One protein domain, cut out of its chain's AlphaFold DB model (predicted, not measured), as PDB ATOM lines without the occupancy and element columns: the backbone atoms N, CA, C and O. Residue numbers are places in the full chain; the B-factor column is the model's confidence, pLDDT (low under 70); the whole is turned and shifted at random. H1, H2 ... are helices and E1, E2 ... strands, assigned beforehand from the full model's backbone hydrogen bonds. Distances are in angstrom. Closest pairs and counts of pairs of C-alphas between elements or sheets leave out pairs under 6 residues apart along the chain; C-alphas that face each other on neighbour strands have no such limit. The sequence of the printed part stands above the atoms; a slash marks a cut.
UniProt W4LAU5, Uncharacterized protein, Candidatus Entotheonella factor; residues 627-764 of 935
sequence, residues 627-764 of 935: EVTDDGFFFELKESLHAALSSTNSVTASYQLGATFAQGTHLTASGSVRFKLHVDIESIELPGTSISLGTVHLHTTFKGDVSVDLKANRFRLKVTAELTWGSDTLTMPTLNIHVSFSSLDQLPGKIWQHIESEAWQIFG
ATOM      1  N   GLU A 627     104.541 133.349 110.239       48.41
ATOM      2  CA  GLU A 627     103.231 133.843 110.675       48.41
ATOM      3  C   GLU A 627     103.266 134.095 112.192       48.41
ATOM      4  O   GLU A 627     103.787 133.280 112.963       48.41
ATOM      5  N   VAL A 628     102.731 135.237 112.633       50.25
ATOM      6  CA  VAL A 628     102.524 135.530 114.060       50.25
ATOM      7  C   VAL A 628     101.209 134.881 114.492       50.25
ATOM      8  O   VAL A 628     100.174 135.127 113.879       50.25
ATOM      9  N   THR A 629     101.249 134.060 115.541       50.81
ATOM     10  CA  THR A 629     100.076 133.362 116.102       50.81
ATOM     11  C   THR A 629      99.885 133.727 117.576       50.81
ATOM     12  O   THR A 629     100.811 134.247 118.203       50.81
ATOM     13  N   ASP A 630      98.721 133.410 118.154       43.88
ATOM     14  CA  ASP A 630      98.430 133.627 119.585       43.88
ATOM     15  C   ASP A 630      99.444 132.929 120.524       43.88
ATOM     16  O   ASP A 630      99.636 133.353 121.664       43.88
ATOM     17  N   ASP A 631     100.143 131.899 120.032       45.44
ATOM     18  CA  ASP A 631     101.089 131.065 120.785       45.44
ATOM     19  C   ASP A 631     102.576 131.438 120.571       45.44
ATOM     20  O   ASP A 631     103.467 130.823 121.168       45.44
ATOM     21  N   GLY A 632     102.875 132.452 119.746       57.38
ATOM     22  CA  GLY A 632     104.234 132.952 119.495       57.38
ATOM     23  C   GLY A 632     104.640 132.992 118.016       57.38
ATOM     24  O   GLY A 632     103.798 133.054 117.117       57.38
ATOM     25  N   PHE A 633     105.955 132.990 117.767       58.25
ATOM     26  CA  PHE A 633     106.540 133.053 116.419       58.25
ATOM     27  C   PHE A 633     106.811 131.647 115.873       58.25
ATOM     28  O   PHE A 633     107.585 130.897 116.479       58.25
ATOM     29  N   PHE A 634     106.191 131.303 114.739       61.81
ATOM     30  CA  PHE A 634     106.370 130.018 114.059       61.81
ATOM     31  C   PHE A 634     107.230 130.155 112.797       61.81
ATOM     32  O   PHE A 634     107.029 131.065 111.992       61.81
ATOM     33  N   PHE A 635     108.157 129.215 112.595       61.91
ATOM     34  CA  PHE A 635     108.931 129.094 111.360       61.91
ATOM     35  C   PHE A 635     109.239 127.632 111.018       61.91
ATOM     36  O   PHE A 635     109.294 126.770 111.897       61.91
ATOM     37  N   GLU A 636     109.441 127.352 109.731       66.06
ATOM     38  CA  GLU A 636     109.802 126.025 109.225       66.06
ATOM     39  C   GLU A 636     111.294 125.984 108.846       66.06
ATOM     40  O   GLU A 636     111.837 126.978 108.379       66.06
ATOM     41  N   LEU A 637     111.968 124.851 109.064       67.19
ATOM     42  CA  LEU A 637     113.365 124.613 108.674       67.19
ATOM     43  C   LEU A 637     113.445 123.385 107.763       67.19
ATOM     44  O   LEU A 637     113.086 122.286 108.203       67.19
ATOM     45  N   LYS A 638     113.944 123.542 106.529       73.81
ATOM     46  CA  LYS A 638     114.146 122.457 105.554       73.81
ATOM     47  C   LYS A 638     115.591 122.411 105.063       73.81
ATOM     48  O   LYS A 638     116.022 123.247 104.279       73.81
ATOM     49  N   GLU A 639     116.329 121.364 105.424       70.56
ATOM     50  CA  GLU A 639     117.736 121.232 105.015       70.56
ATOM     51  C   GLU A 639     118.138 119.783 104.731       70.56
ATOM     52  O   GLU A 639     117.505 118.848 105.218       70.56
ATOM     53  N   SER A 640     119.179 119.579 103.916       75.88
ATOM     54  CA  SER A 640     119.803 118.271 103.680       75.88
ATOM     55  C   SER A 640     121.307 118.339 103.926       75.88
ATOM     56  O   SER A 640     122.017 119.043 103.216       75.88
ATOM     57  N   LEU A 641     121.785 117.575 104.906       76.25
ATOM     58  CA  LEU A 641     123.175 117.525 105.352       76.25
ATOM     59  C   LEU A 641     123.818 116.196 104.954       76.25
ATOM     60  O   LEU A 641     123.176 115.148 105.016       76.25
ATOM     61  N   HIS A 642     125.095 116.223 104.580       75.38
ATOM     62  CA  HIS A 642     125.866 115.034 104.218       75.38
ATOM     63  C   HIS A 642     127.084 114.888 105.133       75.38
ATOM     64  O   HIS A 642     127.881 115.814 105.255       75.38
ATOM     65  N   ALA A 643     127.252 113.714 105.735       77.06
ATOM     66  CA  ALA A 643     128.409 113.362 106.544       77.06
ATOM     67  C   ALA A 643     129.112 112.134 105.954       77.06
ATOM     68  O   ALA A 643     128.547 111.039 105.908       77.06
ATOM     69  N   ALA A 644     130.364 112.316 105.534       77.69
ATOM     70  CA  ALA A 644     131.259 111.216 105.194       77.69
ATOM     71  C   ALA A 644     131.888 110.669 106.486       77.69
ATOM     72  O   ALA A 644     132.540 111.413 107.217       77.69
ATOM     73  N   LEU A 645     131.662 109.388 106.777       75.94
ATOM     74  CA  LEU A 645     132.181 108.712 107.971       75.94
ATOM     75  C   LEU A 645     133.517 108.018 107.674       75.94
ATOM     76  O   LEU A 645     134.426 108.029 108.500       75.94
ATOM     77  N   SER A 646     133.641 107.450 106.473       77.38
ATOM     78  CA  SER A 646     134.866 106.858 105.929       77.38
ATOM     79  C   SER A 646     134.908 107.045 104.403       77.38
ATOM     80  O   SER A 646     134.094 107.773 103.837       77.38
ATOM     81  N   SER A 647     135.855 106.398 103.711       71.69
ATOM     82  CA  SER A 647     135.911 106.397 102.239       71.69
ATOM     83  C   SER A 647     134.741 105.668 101.568       71.69
ATOM     84  O   SER A 647     134.505 105.885 100.383       71.69
ATOM     85  N   THR A 648     134.043 104.798 102.299       74.94
ATOM     86  CA  THR A 648     132.931 103.972 101.798       74.94
ATOM     87  C   THR A 648     131.626 104.230 102.548       74.94
ATOM     88  O   THR A 648     130.562 104.075 101.960       74.94
ATOM     89  N   ASN A 649     131.690 104.716 103.795       80.38
ATOM     90  CA  ASN A 649     130.519 104.943 104.639       80.38
ATOM     91  C   ASN A 649     130.087 106.414 104.632       80.38
ATOM     92  O   ASN A 649     130.875 107.314 104.941       80.38
ATOM     93  N   SER A 650     128.810 106.667 104.345       81.62
ATOM     94  CA  SER A 650     128.226 108.008 104.402       81.62
ATOM     95  C   SER A 650     126.783 108.012 104.896       81.62
ATOM     96  O   SER A 650     126.015 107.071 104.689       81.62
ATOM     97  N   VAL A 651     126.406 109.119 105.532       81.88
ATOM     98  CA  VAL A 651     125.044 109.378 106.001       81.88
ATOM     99  C   VAL A 651     124.581 110.706 105.432       81.88
ATOM    100  O   VAL A 651     125.246 111.726 105.584       81.88
ATOM    101  N   THR A 652     123.418 110.709 104.784       81.50
ATOM    102  CA  THR A 652     122.754 111.943 104.347       81.50
ATOM    103  C   THR A 652     121.455 112.110 105.115       81.50
ATOM    104  O   THR A 652     120.651 111.186 105.147       81.50
ATOM    105  N   ALA A 653     121.240 113.266 105.729       81.06
ATOM    106  CA  ALA A 653     120.086 113.554 106.568       81.06
ATOM    107  C   ALA A 653     119.303 114.743 106.015       81.06
ATOM    108  O   ALA A 653     119.863 115.824 105.879       81.06
ATOM    109  N   SER A 654     118.018 114.559 105.730       82.62
ATOM    110  CA  SER A 654     117.095 115.624 105.336       82.62
ATOM    111  C   SER A 654     116.106 115.904 106.464       82.62
ATOM    112  O   SER A 654     115.433 114.981 106.922       82.62
ATOM    113  N   TYR A 655     115.990 117.159 106.887       81.00
ATOM    114  CA  TYR A 655     115.147 117.595 108.001       81.00
ATOM    115  C   TYR A 655     114.006 118.480 107.500       81.00
ATOM    116  O   TYR A 655     114.193 119.254 106.564       81.00
ATOM    117  N   GLN A 656     112.844 118.376 108.144       83.62
ATOM    118  CA  GLN A 656     111.725 119.304 107.999       83.62
ATOM    119  C   GLN A 656     111.115 119.549 109.383       83.62
ATOM    120  O   GLN A 656     110.408 118.682 109.903       83.62
ATOM    121  N   LEU A 657     111.427 120.696 109.994       79.88
ATOM    122  CA  LEU A 657     111.059 121.033 111.376       79.88
ATOM    123  C   LEU A 657     110.124 122.236 111.419       79.88
ATOM    124  O   LEU A 657     110.421 123.243 110.792       79.88
ATOM    125  N   GLY A 658     109.057 122.162 112.212       79.62
ATOM    126  CA  GLY A 658     108.314 123.338 112.661       79.62
ATOM    127  C   GLY A 658     108.841 123.780 114.023       79.62
ATOM    128  O   GLY A 658     108.893 122.969 114.952       79.62
ATOM    129  N   ALA A 659     109.258 125.036 114.139       76.69
ATOM    130  CA  ALA A 659     109.785 125.619 115.363       76.69
ATOM    131  C   ALA A 659     108.872 126.739 115.869       76.69
ATOM    132  O   ALA A 659     108.439 127.593 115.099       76.69
ATOM    133  N   THR A 660     108.624 126.747 117.175       74.88
ATOM    134  CA  THR A 660     107.866 127.780 117.881       74.88
ATOM    135  C   THR A 660     108.754 128.408 118.943       74.88
ATOM    136  O   THR A 660     109.324 127.715 119.794       74.88
ATOM    137  N   PHE A 661     108.859 129.733 118.900       69.62
ATOM    138  CA  PHE A 661     109.477 130.527 119.953       69.62
ATOM    139  C   PHE A 661     108.383 131.134 120.838       69.62
ATOM    140  O   PHE A 661     107.660 132.036 120.409       69.62
ATOM    141  N   ALA A 662     108.258 130.627 122.066       62.84
ATOM    142  CA  ALA A 662     107.312 131.123 123.061       62.84
ATOM    143  C   ALA A 662     107.980 132.194 123.942       62.84
ATOM    144  O   ALA A 662     109.194 132.155 124.169       62.84
ATOM    145  N   GLN A 663     107.197 133.160 124.439       55.25
ATOM    146  CA  GLN A 663     107.709 134.341 125.144       55.25
ATOM    147  C   GLN A 663     108.753 133.993 126.227       55.25
ATOM    148  O   GLN A 663     108.473 133.273 127.184       55.25
ATOM    149  N   GLY A 664     109.961 134.553 126.089       60.56
ATOM    150  CA  GLY A 664     110.944 134.634 127.173       60.56
ATOM    151  C   GLY A 664     111.836 133.407 127.406       60.56
ATOM    152  O   GLY A 664     111.955 132.968 128.544       60.56
ATOM    153  N   THR A 665     112.577 132.952 126.384       62.59
ATOM    154  CA  THR A 665     113.700 131.969 126.428       62.59
ATOM    155  C   THR A 665     113.374 130.494 126.168       62.59
ATOM    156  O   THR A 665     114.252 129.648 126.356       62.59
ATOM    157  N   HIS A 666     112.164 130.154 125.712       76.38
ATOM    158  CA  HIS A 666     111.801 128.766 125.397       76.38
ATOM    159  C   HIS A 666     111.552 128.577 123.895       76.38
ATOM    160  O   HIS A 666     110.602 129.126 123.344       76.38
ATOM    161  N   LEU A 667     112.400 127.776 123.245       78.12
ATOM    162  CA  LEU A 667     112.207 127.320 121.869       78.12
ATOM    163  C   LEU A 667     111.867 125.830 121.862       78.12
ATOM    164  O   LEU A 667     112.588 125.015 122.446       78.12
ATOM    165  N   THR A 668     110.794 125.476 121.164       82.38
ATOM    166  CA  THR A 668     110.445 124.085 120.859       82.38
ATOM    167  C   THR A 668     110.420 123.886 119.358       82.38
ATOM    168  O   THR A 668     109.784 124.665 118.657       82.38
ATOM    169  N   ALA A 669     111.068 122.837 118.860       83.81
ATOM    170  CA  ALA A 669     110.955 122.434 117.465       83.81
ATOM    171  C   ALA A 669     110.595 120.957 117.370       83.81
ATOM    172  O   ALA A 669     111.103 120.138 118.136       83.81
ATOM    173  N   SER A 670     109.732 120.603 116.428       86.44
ATOM    174  CA  SER A 670     109.393 119.212 116.141       86.44
ATOM    175  C   SER A 670     109.145 119.018 114.659       86.44
ATOM    176  O   SER A 670     108.630 119.910 113.988       86.44
ATOM    177  N   GLY A 671     109.481 117.846 114.147       86.25
ATOM    178  CA  GLY A 671     109.190 117.516 112.765       86.25
ATOM    179  C   GLY A 671     109.789 116.193 112.348       86.25
ATOM    180  O   GLY A 671     110.183 115.378 113.183       86.25
ATOM    181  N   SER A 672     109.860 116.002 111.037       85.00
ATOM    182  CA  SER A 672     110.320 114.751 110.452       85.00
ATOM    183  C   SER A 672     111.766 114.854 109.986       85.00
ATOM    184  O   SER A 672     112.250 115.909 109.568       85.00
ATOM    185  N   VAL A 673     112.454 113.725 110.035       84.62
ATOM    186  CA  VAL A 673     113.802 113.563 109.517       84.62
ATOM    187  C   VAL A 673     113.876 112.303 108.667       84.62
ATOM    188  O   VAL A 673     113.249 111.285 108.959       84.62
ATOM    189  N   ARG A 674     114.638 112.370 107.578       85.50
ATOM    190  CA  ARG A 674     114.906 111.248 106.686       85.50
ATOM    191  C   ARG A 674     116.403 111.056 106.550       85.50
ATOM    192  O   ARG A 674     117.090 111.955 106.082       85.50
ATOM    193  N   PHE A 675     116.886 109.870 106.880       82.75
ATOM    194  CA  PHE A 675     118.289 109.513 106.740       82.75
ATOM    195  C   PHE A 675     118.458 108.505 105.627       82.75
ATOM    196  O   PHE A 675     117.815 107.463 105.647       82.75
ATOM    197  N   LYS A 676     119.346 108.795 104.685       84.88
ATOM    198  CA  LYS A 676     119.878 107.823 103.742       84.88
ATOM    199  C   LYS A 676     121.211 107.324 104.284       84.88
ATOM    200  O   LYS A 676     122.168 108.093 104.381       84.88
ATOM    201  N   LEU A 677     121.231 106.052 104.648       84.81
ATOM    202  CA  LEU A 677     122.397 105.331 105.118       84.81
ATOM    203  C   LEU A 677     123.044 104.605 103.940       84.81
ATOM    204  O   LEU A 677     122.365 103.947 103.150       84.81
ATOM    205  N   HIS A 678     124.354 104.754 103.818       86.31
ATOM    206  CA  HIS A 678     125.196 103.885 103.011       86.31
ATOM    207  C   HIS A 678     126.404 103.537 103.869       86.31
ATOM    208  O   HIS A 678     127.421 104.224 103.809       86.31
ATOM    209  N   VAL A 679     126.202 102.605 104.797       85.75
ATOM    210  CA  VAL A 679     127.142 102.294 105.874       85.75
ATOM    211  C   VAL A 679     127.134 100.797 106.163       85.75
ATOM    212  O   VAL A 679     126.077 100.170 106.105       85.75
ATOM    213  N   ASP A 680     128.291 100.272 106.547       88.19
ATOM    214  CA  ASP A 680     128.471  98.878 106.951       88.19
ATOM    215  C   ASP A 680     128.889  98.791 108.423       88.19
ATOM    216  O   ASP A 680     129.764  99.535 108.873       88.19
ATOM    217  N   ILE A 681     128.270  97.875 109.172       87.56
ATOM    218  CA  ILE A 681     128.706  97.485 110.519       87.56
ATOM    219  C   ILE A 681     129.609  96.263 110.351       87.56
ATOM    220  O   ILE A 681     129.108  95.152 110.215       87.56
ATOM    221  N   GLU A 682     130.926  96.480 110.312       81.81
ATOM    222  CA  GLU A 682     131.929  95.499 109.848       81.81
ATOM    223  C   GLU A 682     132.081  94.238 110.716       81.81
ATOM    224  O   GLU A 682     132.568  93.221 110.231       81.81
ATOM    225  N   SER A 683     131.701  94.275 111.994       83.69
ATOM    226  CA  SER A 683     131.738  93.089 112.855       83.69
ATOM    227  C   SER A 683     130.652  93.169 113.914       83.69
ATOM    228  O   SER A 683     130.797  93.882 114.908       83.69
ATOM    229  N   ILE A 684     129.559  92.433 113.707       85.19
ATOM    230  CA  ILE A 684     128.532  92.263 114.731       85.19
ATOM    231  C   ILE A 684     128.852  91.037 115.587       85.19
ATOM    232  O   ILE A 684     128.805  89.895 115.130       85.19
ATOM    233  N   GLU A 685     129.230  91.282 116.838       86.88
ATOM    234  CA  GLU A 685     129.603  90.228 117.780       86.88
ATOM    235  C   GLU A 685     128.395  89.743 118.585       86.88
ATOM    236  O   GLU A 685     127.542  90.532 119.003       86.88
ATOM    237  N   LEU A 686     128.347  88.436 118.850       85.94
ATOM    238  CA  LEU A 686     127.367  87.851 119.760       85.94
ATOM    239  C   LEU A 686     127.548  88.419 121.186       85.94
ATOM    240  O   LEU A 686     128.680  88.425 121.691       85.94
ATOM    241  N   PRO A 687     126.470  88.831 121.886       83.38
ATOM    242  CA  PRO A 687     126.559  89.519 123.170       83.38
ATOM    243  C   PRO A 687     127.398  88.773 124.205       83.38
ATOM    244  O   PRO A 687     127.112  87.633 124.568       83.38
ATOM    245  N   GLY A 688     128.420  89.449 124.734       82.75
ATOM    246  CA  GLY A 688     129.290  88.893 125.772       82.75
ATOM    247  C   GLY A 688     130.292  87.846 125.276       82.75
ATOM    248  O   GLY A 688     130.924  87.187 126.103       82.75
ATOM    249  N   THR A 689     130.463  87.702 123.962       84.38
ATOM    250  CA  THR A 689     131.454  86.821 123.331       84.38
ATOM    251  C   THR A 689     132.312  87.612 122.339       84.38
ATOM    252  O   THR A 689     132.030  88.774 122.080       84.38
ATOM    253  N   SER A 690     133.347  86.984 121.778       84.94
ATOM    254  CA  SER A 690     134.138  87.531 120.665       84.94
ATOM    255  C   SER A 690     133.814  86.849 119.328       84.94
ATOM    256  O   SER A 690     134.660  86.822 118.441       84.94
ATOM    257  N   ILE A 691     132.654  86.192 119.224       86.88
ATOM    258  CA  ILE A 691     132.222  85.480 118.016       86.88
ATOM    259  C   ILE A 691     131.551  86.497 117.096       86.88
ATOM    260  O   ILE A 691     130.506  87.042 117.455       86.88
ATOM    261  N   SER A 692     132.136  86.734 115.922       88.50
ATOM    262  CA  SER A 692     131.557  87.624 114.912       88.50
ATOM    263  C   SER A 692     130.571  86.872 114.019       88.50
ATOM    264  O   SER A 692     130.908  85.840 113.437       88.50
ATOM    265  N   LEU A 693     129.353  87.398 113.877       87.25
ATOM    266  CA  LEU A 693     128.383  86.907 112.893       87.25
ATOM    267  C   LEU A 693     128.637  87.479 111.492       87.25
ATOM    268  O   LEU A 693     128.057  86.984 110.528       87.25
ATOM    269  N   GLY A 694     129.522  88.476 111.369       88.44
ATOM    270  CA  GLY A 694     129.902  89.110 110.110       88.44
ATOM    271  C   GLY A 694     129.493  90.580 110.004       88.44
ATOM    272  O   GLY A 694     129.378  91.279 111.013       88.44
ATOM    273  N   THR A 695     129.290  91.041 108.771       90.12
ATOM    274  CA  THR A 695     129.025  92.445 108.434       90.12
ATOM    275  C   THR A 695     127.551  92.674 108.140       90.12
ATOM    276  O   THR A 695     126.983  92.005 107.280       90.12
ATOM    277  N   VAL A 696     126.939  93.666 108.791       89.88
ATOM    278  CA  VAL A 696     125.575  94.121 108.470       89.88
ATOM    279  C   VAL A 696     125.644  95.312 107.518       89.88
ATOM    280  O   VAL A 696     126.214  96.349 107.862       89.88
ATOM    281  N   HIS A 697     125.025  95.184 106.344       89.75
ATOM    282  CA  HIS A 697     124.984  96.227 105.320       89.75
ATOM    283  C   HIS A 697     123.726  97.091 105.465       89.75
ATOM    284  O   HIS A 697     122.591  96.616 105.338       89.75
ATOM    285  N   LEU A 698     123.910  98.392 105.704       85.69
ATOM    286  CA  LEU A 698     122.829  99.366 105.892       85.69
ATOM    287  C   LEU A 698     122.826 100.385 104.757       85.69
ATOM    288  O   LEU A 698     123.199 101.550 104.903       85.69
ATOM    289  N   HIS A 699     122.343  99.928 103.603       85.56
ATOM    290  CA  HIS A 699     122.155 100.724 102.386       85.56
ATOM    291  C   HIS A 699     120.690 101.136 102.203       85.56
ATOM    292  O   HIS A 699     120.080 100.921 101.155       85.56
ATOM    293  N   THR A 700     120.098 101.700 103.252       83.50
ATOM    294  CA  THR A 700     118.654 101.956 103.327       83.50
ATOM    295  C   THR A 700     118.348 103.408 103.675       83.50
ATOM    296  O   THR A 700     119.226 104.213 103.981       83.50
ATOM    297  N   THR A 701     117.077 103.780 103.579       81.00
ATOM    298  CA  THR A 701     116.586 105.077 104.034       81.00
ATOM    299  C   THR A 701     115.610 104.868 105.174       81.00
ATOM    300  O   THR A 701     114.605 104.188 104.989       81.00
ATOM    301  N   PHE A 702     115.849 105.504 106.316       82.31
ATOM    302  CA  PHE A 702     114.900 105.492 107.421       82.31
ATOM    303  C   PHE A 702     114.294 106.869 107.660       82.31
ATOM    304  O   PHE A 702     114.869 107.904 107.307       82.31
ATOM    305  N   LYS A 703     113.087 106.872 108.221       82.19
ATOM    306  CA  LYS A 703     112.341 108.080 108.567       82.19
ATOM    307  C   LYS A 703     112.102 108.079 110.068       82.19
ATOM    308  O   LYS A 703     111.850 107.034 110.661       82.19
ATOM    309  N   GLY A 704     112.196 109.250 110.669       85.31
ATOM    310  CA  GLY A 704     111.962 109.422 112.087       85.31
ATOM    311  C   GLY A 704     111.371 110.778 112.403       85.31
ATOM    312  O   GLY A 704     111.298 111.662 111.548       85.31
ATOM    313  N   ASP A 705     110.996 110.923 113.660       88.00
ATOM    314  CA  ASP A 705     110.592 112.177 114.259       88.00
ATOM    315  C   ASP A 705     111.735 112.710 115.113       88.00
ATOM    316  O   ASP A 705     112.432 111.972 115.821       88.00
ATOM    317  N   VAL A 706     111.919 114.020 115.055       87.06
ATOM    318  CA  VAL A 706     112.882 114.741 115.876       87.06
ATOM    319  C   VAL A 706     112.155 115.822 116.655       87.06
ATOM    320  O   VAL A 706     111.263 116.497 116.145       87.06
ATOM    321  N   SER A 707     112.540 115.978 117.918       89.12
ATOM    322  CA  SER A 707     112.064 117.054 118.780       89.12
ATOM    323  C   SER A 707     113.229 117.713 119.507       89.12
ATOM    324  O   SER A 707     114.170 117.046 119.941       89.12
ATOM    325  N   VAL A 708     113.155 119.034 119.625       85.56
ATOM    326  CA  VAL A 708     114.126 119.899 120.285       85.56
ATOM    327  C   VAL A 708     113.385 120.749 121.312       85.56
ATOM    328  O   VAL A 708     112.377 121.373 120.997       85.56
ATOM    329  N   ASP A 709     113.893 120.772 122.539       86.19
ATOM    330  CA  ASP A 709     113.425 121.616 123.641       86.19
ATOM    331  C   ASP A 709     114.626 122.386 124.204       86.19
ATOM    332  O   ASP A 709     115.531 121.800 124.815       86.19
ATOM    333  N   LEU A 710     114.644 123.698 123.968       80.44
ATOM    334  CA  LEU A 710     115.699 124.605 124.400       80.44
ATOM    335  C   LEU A 710     115.156 125.632 125.396       80.44
ATOM    336  O   LEU A 710     114.260 126.409 125.083       80.44
ATOM    337  N   LYS A 711     115.774 125.682 126.577       81.44
ATOM    338  CA  LYS A 711     115.583 126.723 127.599       81.44
ATOM    339  C   LYS A 711     116.927 127.353 127.953       81.44
ATOM    340  O   LYS A 711     117.964 126.743 127.699       81.44
ATOM    341  N   ALA A 712     116.916 128.502 128.630       70.50
ATOM    342  CA  ALA A 712     118.118 129.265 129.007       70.50
ATOM    343  C   ALA A 712     119.283 128.442 129.613       70.50
ATOM    344  O   ALA A 712     120.440 128.816 129.461       70.50
ATOM    345  N   ASN A 713     119.004 127.324 130.293       75.44
ATOM    346  CA  ASN A 713     120.009 126.462 130.927       75.44
ATOM    347  C   ASN A 713     119.915 124.976 130.531       75.44
ATOM    348  O   ASN A 713     120.515 124.129 131.194       75.44
ATOM    349  N   ARG A 714     119.121 124.626 129.513       80.00
ATOM    350  CA  ARG A 714     118.824 123.224 129.197       80.00
ATOM    351  C   ARG A 714     118.607 123.022 127.708       80.00
ATOM    352  O   ARG A 714     117.713 123.625 127.129       80.00
ATOM    353  N   PHE A 715     119.352 122.079 127.148       83.19
ATOM    354  CA  PHE A 715     119.157 121.566 125.799       83.19
ATOM    355  C   PHE A 715     118.681 120.113 125.865       83.19
ATOM    356  O   PHE A 715     119.239 119.308 126.615       83.19
ATOM    357  N   ARG A 716     117.643 119.774 125.100       85.00
ATOM    358  CA  ARG A 716     117.201 118.394 124.882       85.00
ATOM    359  C   ARG A 716     116.872 118.190 123.415       85.00
ATOM    360  O   ARG A 716     116.018 118.887 122.881       85.00
ATOM    361  N   LEU A 717     117.506 117.199 122.802       86.69
ATOM    362  CA  LEU A 717     117.169 116.704 121.475       86.69
ATOM    363  C   LEU A 717     116.826 115.220 121.580       86.69
ATOM    364  O   LEU A 717     117.586 114.446 122.166       86.69
ATOM    365  N   LYS A 718     115.684 114.837 121.014       89.75
ATOM    366  CA  LYS A 718     115.192 113.460 120.975       89.75
ATOM    367  C   LYS A 718     114.913 113.053 119.531       89.75
ATOM    368  O   LYS A 718     114.194 113.769 118.838       89.75
ATOM    369  N   VAL A 719     115.440 111.899 119.117       87.12
ATOM    370  CA  VAL A 719     115.152 111.275 117.815       87.12
ATOM    371  C   VAL A 719     114.529 109.902 118.036       87.12
ATOM    372  O   VAL A 719     115.073 109.078 118.778       87.12
ATOM    373  N   THR A 720     113.397 109.660 117.387       86.19
ATOM    374  CA  THR A 720     112.724 108.357 117.317       86.19
ATOM    375  C   THR A 720     112.582 107.957 115.862       86.19
ATOM    376  O   THR A 720     112.200 108.786 115.043       86.19
ATOM    377  N   ALA A 721     112.899 106.711 115.526       83.12
ATOM    378  CA  ALA A 721     112.926 106.272 114.141       83.12
ATOM    379  C   ALA A 721     112.554 104.799 113.987       83.12
ATOM    380  O   ALA A 721     112.805 103.981 114.877       83.12
ATOM    381  N   GLU A 722     112.013 104.482 112.815       80.69
ATOM    382  CA  GLU A 722     111.794 103.119 112.343       80.69
ATOM    383  C   GLU A 722     112.617 102.902 111.071       80.69
ATOM    384  O   GLU A 722     112.611 103.726 110.150       80.69
ATOM    385  N   LEU A 723     113.359 101.799 111.044       81.19
ATOM    386  CA  LEU A 723     114.262 101.397 109.975       81.19
ATOM    387  C   LEU A 723     113.635 100.233 109.210       81.19
ATOM    388  O   LEU A 723     113.364  99.188 109.789       81.19
ATOM    389  N   THR A 724     113.457 100.382 107.900       78.31
ATOM    390  CA  THR A 724     113.136  99.240 107.037       78.31
ATOM    391  C   THR A 724     114.433  98.607 106.542       78.31
ATOM    392  O   THR A 724     115.255  99.284 105.912       78.31
ATOM    393  N   TRP A 725     114.615  97.321 106.826       82.94
ATOM    394  CA  TRP A 725     115.775  96.528 106.424       82.94
ATOM    395  C   TRP A 725     115.276  95.197 105.853       82.94
ATOM    396  O   TRP A 725     114.592  94.445 106.542       82.94
ATOM    397  N   GLY A 726     115.510  94.963 104.558       78.56
ATOM    398  CA  GLY A 726     114.835  93.889 103.823       78.56
ATOM    399  C   GLY A 726     113.311  94.066 103.835       78.56
ATOM    400  O   GLY A 726     112.799  95.147 103.526       78.56
ATOM    401  N   SER A 727     112.584  93.010 104.201       76.69
ATOM    402  CA  SER A 727     111.132  93.033 104.435       76.69
ATOM    403  C   SER A 727     110.728  93.410 105.865       76.69
ATOM    404  O   SER A 727     109.535  93.573 106.130       76.69
ATOM    405  N   ASP A 728     111.687  93.557 106.782       80.12
ATOM    406  CA  ASP A 728     111.429  93.802 108.197       80.12
ATOM    407  C   ASP A 728     111.443  95.297 108.540       80.12
ATOM    408  O   ASP A 728     112.160  96.110 107.947       80.12
ATOM    409  N   THR A 729     110.628  95.677 109.525       80.81
ATOM    410  CA  THR A 729     110.634  97.022 110.116       80.81
ATOM    411  C   THR A 729     111.166  96.930 111.537       80.81
ATOM    412  O   THR A 729     110.547  96.314 112.402       80.81
ATOM    413  N   LEU A 730     112.323  97.540 111.767       83.12
ATOM    414  CA  LEU A 730     113.047  97.541 113.029       83.12
ATOM    415  C   LEU A 730     112.855  98.884 113.733       83.12
ATOM    416  O   LEU A 730     112.983  99.949 113.129       83.12
ATOM    417  N   THR A 731     112.566  98.851 115.029       81.12
ATOM    418  CA  THR A 731     112.463 100.069 115.840       81.12
ATOM    419  C   THR A 731     113.838 100.448 116.372       81.12
ATOM    420  O   THR A 731     114.503  99.640 117.016       81.12
ATOM    421  N   MET A 732     114.257 101.695 116.158       83.44
ATOM    422  CA  MET A 732     115.502 102.182 116.742       83.44
ATOM    423  C   MET A 732     115.313 102.618 118.201       83.44
ATOM    424  O   MET A 732     114.353 103.338 118.510       83.44
ATOM    425  N   PRO A 733     116.265 102.297 119.099       85.50
ATOM    426  CA  PRO A 733     116.318 102.901 120.421       85.50
ATOM    427  C   PRO A 733     116.363 104.428 120.324       85.50
ATOM    428  O   PRO A 733     117.087 104.996 119.505       85.50
ATOM    429  N   THR A 734     115.593 105.108 121.175       87.56
ATOM    430  CA  THR A 734     115.506 106.575 121.162       87.56
ATOM    431  C   THR A 734     116.866 107.208 121.461       87.56
ATOM    432  O   THR A 734     117.395 107.053 122.563       87.56
ATOM    433  N   LEU A 735     117.377 108.019 120.535       86.12
ATOM    434  CA  LEU A 735     118.557 108.844 120.780       86.12
ATOM    435  C   LEU A 735     118.157 110.085 121.584       86.12
ATOM    436  O   LEU A 735     117.296 110.854 121.154       86.12
ATOM    437  N   ASN A 736     118.804 110.302 122.731       87.19
ATOM    438  CA  ASN A 736     118.599 111.482 123.572       87.19
ATOM    439  C   ASN A 736     119.919 112.239 123.779       87.19
ATOM    440  O   ASN A 736     120.842 111.725 124.408       87.19
ATOM    441  N   ILE A 737     119.990 113.489 123.320       84.06
ATOM    442  CA  ILE A 737     121.156 114.367 123.478       84.06
ATOM    443  C   ILE A 737     120.805 115.511 124.432       84.06
ATOM    444  O   ILE A 737     119.843 116.244 124.217       84.06
ATOM    445  N   HIS A 738     121.611 115.673 125.483       82.06
ATOM    446  CA  HIS A 738     121.394 116.665 126.549       82.06
ATOM    447  C   HIS A 738     122.445 117.785 126.582       82.06
ATOM    448  O   HIS A 738     122.307 118.749 127.331       82.06
ATOM    449  N   VAL A 739     123.507 117.656 125.783       74.94
ATOM    450  CA  VAL A 739     124.587 118.641 125.659       74.94
ATOM    451  C   VAL A 739     124.517 119.236 124.260       74.94
ATOM    452  O   VAL A 739     124.504 118.494 123.277       74.94
ATOM    453  N   SER A 740     124.436 120.562 124.174       67.50
ATOM    454  CA  SER A 740     124.388 121.273 122.898       67.50
ATOM    455  C   SER A 740     125.687 121.090 122.113       67.50
ATOM    456  O   SER A 740     126.765 120.942 122.689       67.50
ATOM    457  N   PHE A 741     125.589 121.159 120.795       70.69
ATOM    458  CA  PHE A 741     126.723 121.117 119.879       70.69
ATOM    459  C   PHE A 741     126.612 122.259 118.865       70.69
ATOM    460  O   PHE A 741     125.527 122.775 118.628       70.69
ATOM    461  N   SER A 742     127.737 122.689 118.299       60.16
ATOM    462  CA  SER A 742     127.819 123.970 117.582       60.16
ATOM    463  C   SER A 742     127.242 123.953 116.158       60.16
ATOM    464  O   SER A 742     127.017 125.022 115.606       60.16
ATOM    465  N   SER A 743     127.033 122.775 115.557       67.38
ATOM    466  CA  SER A 743     126.461 122.618 114.206       67.38
ATOM    467  C   SER A 743     125.683 121.304 114.071       67.38
ATOM    468  O   SER A 743     126.145 120.252 114.527       67.38
ATOM    469  N   LEU A 744     124.533 121.352 113.389       66.31
ATOM    470  CA  LEU A 744     123.736 120.175 113.021       66.31
ATOM    471  C   LEU A 744     124.443 119.201 112.068       66.31
ATOM    472  O   LEU A 744     124.049 118.038 112.021       66.31
ATOM    473  N   ASP A 745     125.551 119.588 111.433       68.00
ATOM    474  CA  ASP A 745     126.414 118.673 110.662       68.00
ATOM    475  C   ASP A 745     126.983 117.533 111.513       68.00
ATOM    476  O   ASP A 745     127.357 116.474 111.011       68.00
ATOM    477  N   GLN A 746     127.044 117.731 112.831       74.06
ATOM    478  CA  GLN A 746     127.499 116.706 113.765       74.06
ATOM    479  C   GLN A 746     126.417 115.658 114.061       74.06
ATOM    480  O   GLN A 746     126.730 114.588 114.586       74.06
ATOM    481  N   LEU A 747     125.148 115.943 113.753       76.94
ATOM    482  CA  LEU A 747     124.020 115.081 114.097       76.94
ATOM    483  C   LEU A 747     124.012 113.754 113.314       76.94
ATOM    484  O   LEU A 747     123.864 112.720 113.968       76.94
ATOM    485  N   PRO A 748     124.252 113.715 111.984       77.44
ATOM    486  CA  PRO A 748     124.397 112.454 111.252       77.44
ATOM    487  C   PRO A 748     125.451 111.518 111.861       77.44
ATOM    488  O   PRO A 748     125.192 110.330 112.037       77.44
ATOM    489  N   GLY A 749     126.608 112.062 112.263       78.62
ATOM    490  CA  GLY A 749     127.671 111.289 112.913       78.62
ATOM    491  C   GLY A 749     127.268 110.749 114.289       78.62
ATOM    492  O   GLY A 749     127.540 109.593 114.596       78.62
ATOM    493  N   LYS A 750     126.566 111.546 115.106       81.25
ATOM    494  CA  LYS A 750     126.052 111.099 116.417       81.25
ATOM    495  C   LYS A 750     124.977 110.018 116.296       81.25
ATOM    496  O   LYS A 750     124.895 109.143 117.150       81.25
ATOM    497  N   ILE A 751     124.158 110.078 115.252       79.44
ATOM    498  CA  ILE A 751     123.132 109.069 114.976       79.44
ATOM    499  C   ILE A 751     123.767 107.767 114.511       79.44
ATOM    500  O   ILE A 751     123.378 106.712 115.000       79.44
ATOM    501  N   TRP A 752     124.770 107.836 113.632       83.44
ATOM    502  CA  TRP A 752     125.547 106.656 113.265       83.44
ATOM    503  C   TRP A 752     126.181 105.993 114.490       83.44
ATOM    504  O   TRP A 752     125.971 104.806 114.702       83.44
ATOM    505  N   GLN A 753     126.854 106.771 115.345       83.19
ATOM    506  CA  GLN A 753     127.430 106.259 116.594       83.19
ATOM    507  C   GLN A 753     126.387 105.562 117.474       83.19
ATOM    508  O   GLN A 753     126.683 104.536 118.073       83.19
ATOM    509  N   HIS A 754     125.166 106.102 117.540       86.75
ATOM    510  CA  HIS A 754     124.068 105.494 118.292       86.75
ATOM    511  C   HIS A 754     123.604 104.168 117.672       86.75
ATOM    512  O   HIS A 754     123.452 103.190 118.397       86.75
ATOM    513  N   ILE A 755     123.437 104.110 116.343       84.81
ATOM    514  CA  ILE A 755     123.099 102.875 115.604       84.81
ATOM    515  C   ILE A 755     124.164 101.805 115.831       84.81
ATOM    516  O   ILE A 755     123.828 100.671 116.144       84.81
ATOM    517  N   GLU A 756     125.434 102.177 115.695       83.56
ATOM    518  CA  GLU A 756     126.573 101.282 115.883       83.56
ATOM    519  C   GLU A 756     126.623 100.754 117.323       83.56
ATOM    520  O   GLU A 756     126.726  99.548 117.539       83.56
ATOM    521  N   SER A 757     126.455 101.632 118.320       84.19
ATOM    522  CA  SER A 757     126.471 101.233 119.733       84.19
ATOM    523  C   SER A 757     125.285 100.358 120.147       84.19
ATOM    524  O   SER A 757     125.411  99.553 121.066       84.19
ATOM    525  N   GLU A 758     124.144 100.502 119.471       87.06
ATOM    526  CA  GLU A 758     122.905  99.779 119.769       87.06
ATOM    527  C   GLU A 758     122.587  98.707 118.714       87.06
ATOM    528  O   GLU A 758     121.459  98.213 118.649       87.06
ATOM    529  N   ALA A 759     123.566  98.323 117.887       86.12
ATOM    530  CA  ALA A 759     123.365  97.435 116.743       86.12
ATOM    531  C   ALA A 759     122.669  96.128 117.144       86.12
ATOM    532  O   ALA A 759     121.702  95.713 116.506       86.12
ATOM    533  N   TRP A 760     123.079  95.521 118.262       85.06
ATOM    534  CA  TRP A 760     122.426  94.313 118.759       85.06
ATOM    535  C   TRP A 760     120.977  94.544 119.207       85.06
ATOM    536  O   TRP A 760     120.133  93.687 118.989       85.06
ATOM    537  N   GLN A 761     120.634  95.693 119.798       85.81
ATOM    538  CA  GLN A 761     119.234  95.974 120.156       85.81
ATOM    539  C   GLN A 761     118.349  96.147 118.919       85.81
ATOM    540  O   GLN A 761     117.169  95.808 118.956       85.81
ATOM    541  N   ILE A 762     118.918  96.680 117.836       87.38
ATOM    542  CA  ILE A 762     118.204  96.946 116.586       87.38
ATOM    543  C   ILE A 762     118.014  95.651 115.787       87.38
ATOM    544  O   ILE A 762     116.905  95.360 115.348       87.38
ATOM    545  N   PHE A 763     119.086  94.873 115.602       88.44
ATOM    546  CA  PHE A 763     119.096  93.695 114.727       88.44
ATOM    547  C   PHE A 763     118.939  92.368 115.480       88.44
ATOM    548  O   PHE A 763     118.687  91.343 114.853       88.44
ATOM    549  N   GLY A 764     119.039  92.365 116.811       85.69
ATOM    550  CA  GLY A 764     119.053  91.157 117.641       85.69
ATOM    551  C   GLY A 764     117.848  90.248 117.434       85.69
ATOM    552  O   GLY A 764     118.015  89.047 117.369       85.69
TER     553      GLY A 764
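What this domain is: This is residues 627 to 764 of the 935 residues of an uncharacterized protein of Candidatus Entotheonella factor (UniProt W4LAU5). A long, twisted antiparallel sheet curls round helix H1 as an open trough, its wall made mainly by the long strands E2, E3, E4, E6 and E7; the short helix H2 follows H1 and packs near E8. The turn between E1 and E2 lies at one end of the long axis, and the link from E4 to E5 at the other. The printed part has 138 residues, mostly strand, with nine named strands, E1 to E9, and then H1 and H2. It is only just compact, close to loose, with a radius of gyration of the C-alphas of 17.1 A, and a rod spanning 57 by 28 by 26 A.

How they stand to each other: Start with E1, residues 627 to 629, E2, 632 to 644, E3, 650 to 662, E4, 666 to 681, and E5, 694 to 698: they form a meander, each strand the antiparallel neighbour and hairpin partner of the one before. Look for N 629 and O 632 at 3.2 A, N 641 and O 653 at 2.8 A, N 654 and O 674 at 2.8 A, and N 698 and O 679 at 2.8 A. E4 bends by 81 degrees at residue 678; E3 lies on one side of it, E5 and E6, residues 701 to 711, on the other side. E5 runs on into E6 across a break of 2 residues, at 75 degrees. E6 is antiparallel to E4, with N 673 and O 704 at 2.8 A. E6, E7, residues 714 to 725, and E8, 728 to 731, form a second meander of two hairpins, with N 705 and O 720 at 2.8 A and N 723 and O 730 at 2.8 A. E9, residues 735 to 737, is antiparallel to E7, with N 737 and O 717 at 2.8 A. H1, residues 746 to 757, is on this branched sheet; its closest C-alphas to E3 are Pro 748 and Val 651, 6.1 A apart. H2, residues 759 to 764, is on it too, over none of its strands, at a height over the sheet of 6.5 A. H1 and H2 are close but not clearly touching, C-alphas 755 and 762 being closest at 7.8 A, at a steep tilt of 44 degrees, the same way. In both helices every O i to N i+4 pair is within hydrogen-bond range.

Where its parts are: Find C-alpha 627 at (103.231, 133.843, 110.675), where E1 begins. E2 measures 37.5 A, E3 36.3 A, E4 38.5 A, E6 32.0 A, E7 35.2 A and H1 16.6 A. H2 ends at C-alpha 764, (119.053, 91.157, 117.641).

The domain as a whole: The C-alphas of Asp 630 and Ile 691, the two farthest apart, are 58.8 A apart. The printed part has no cut, and its one long link is residues 682 to 693. Look for pLDDT under 70 at residues 627 to 637, 661 to 665, 740 and 742 to 745.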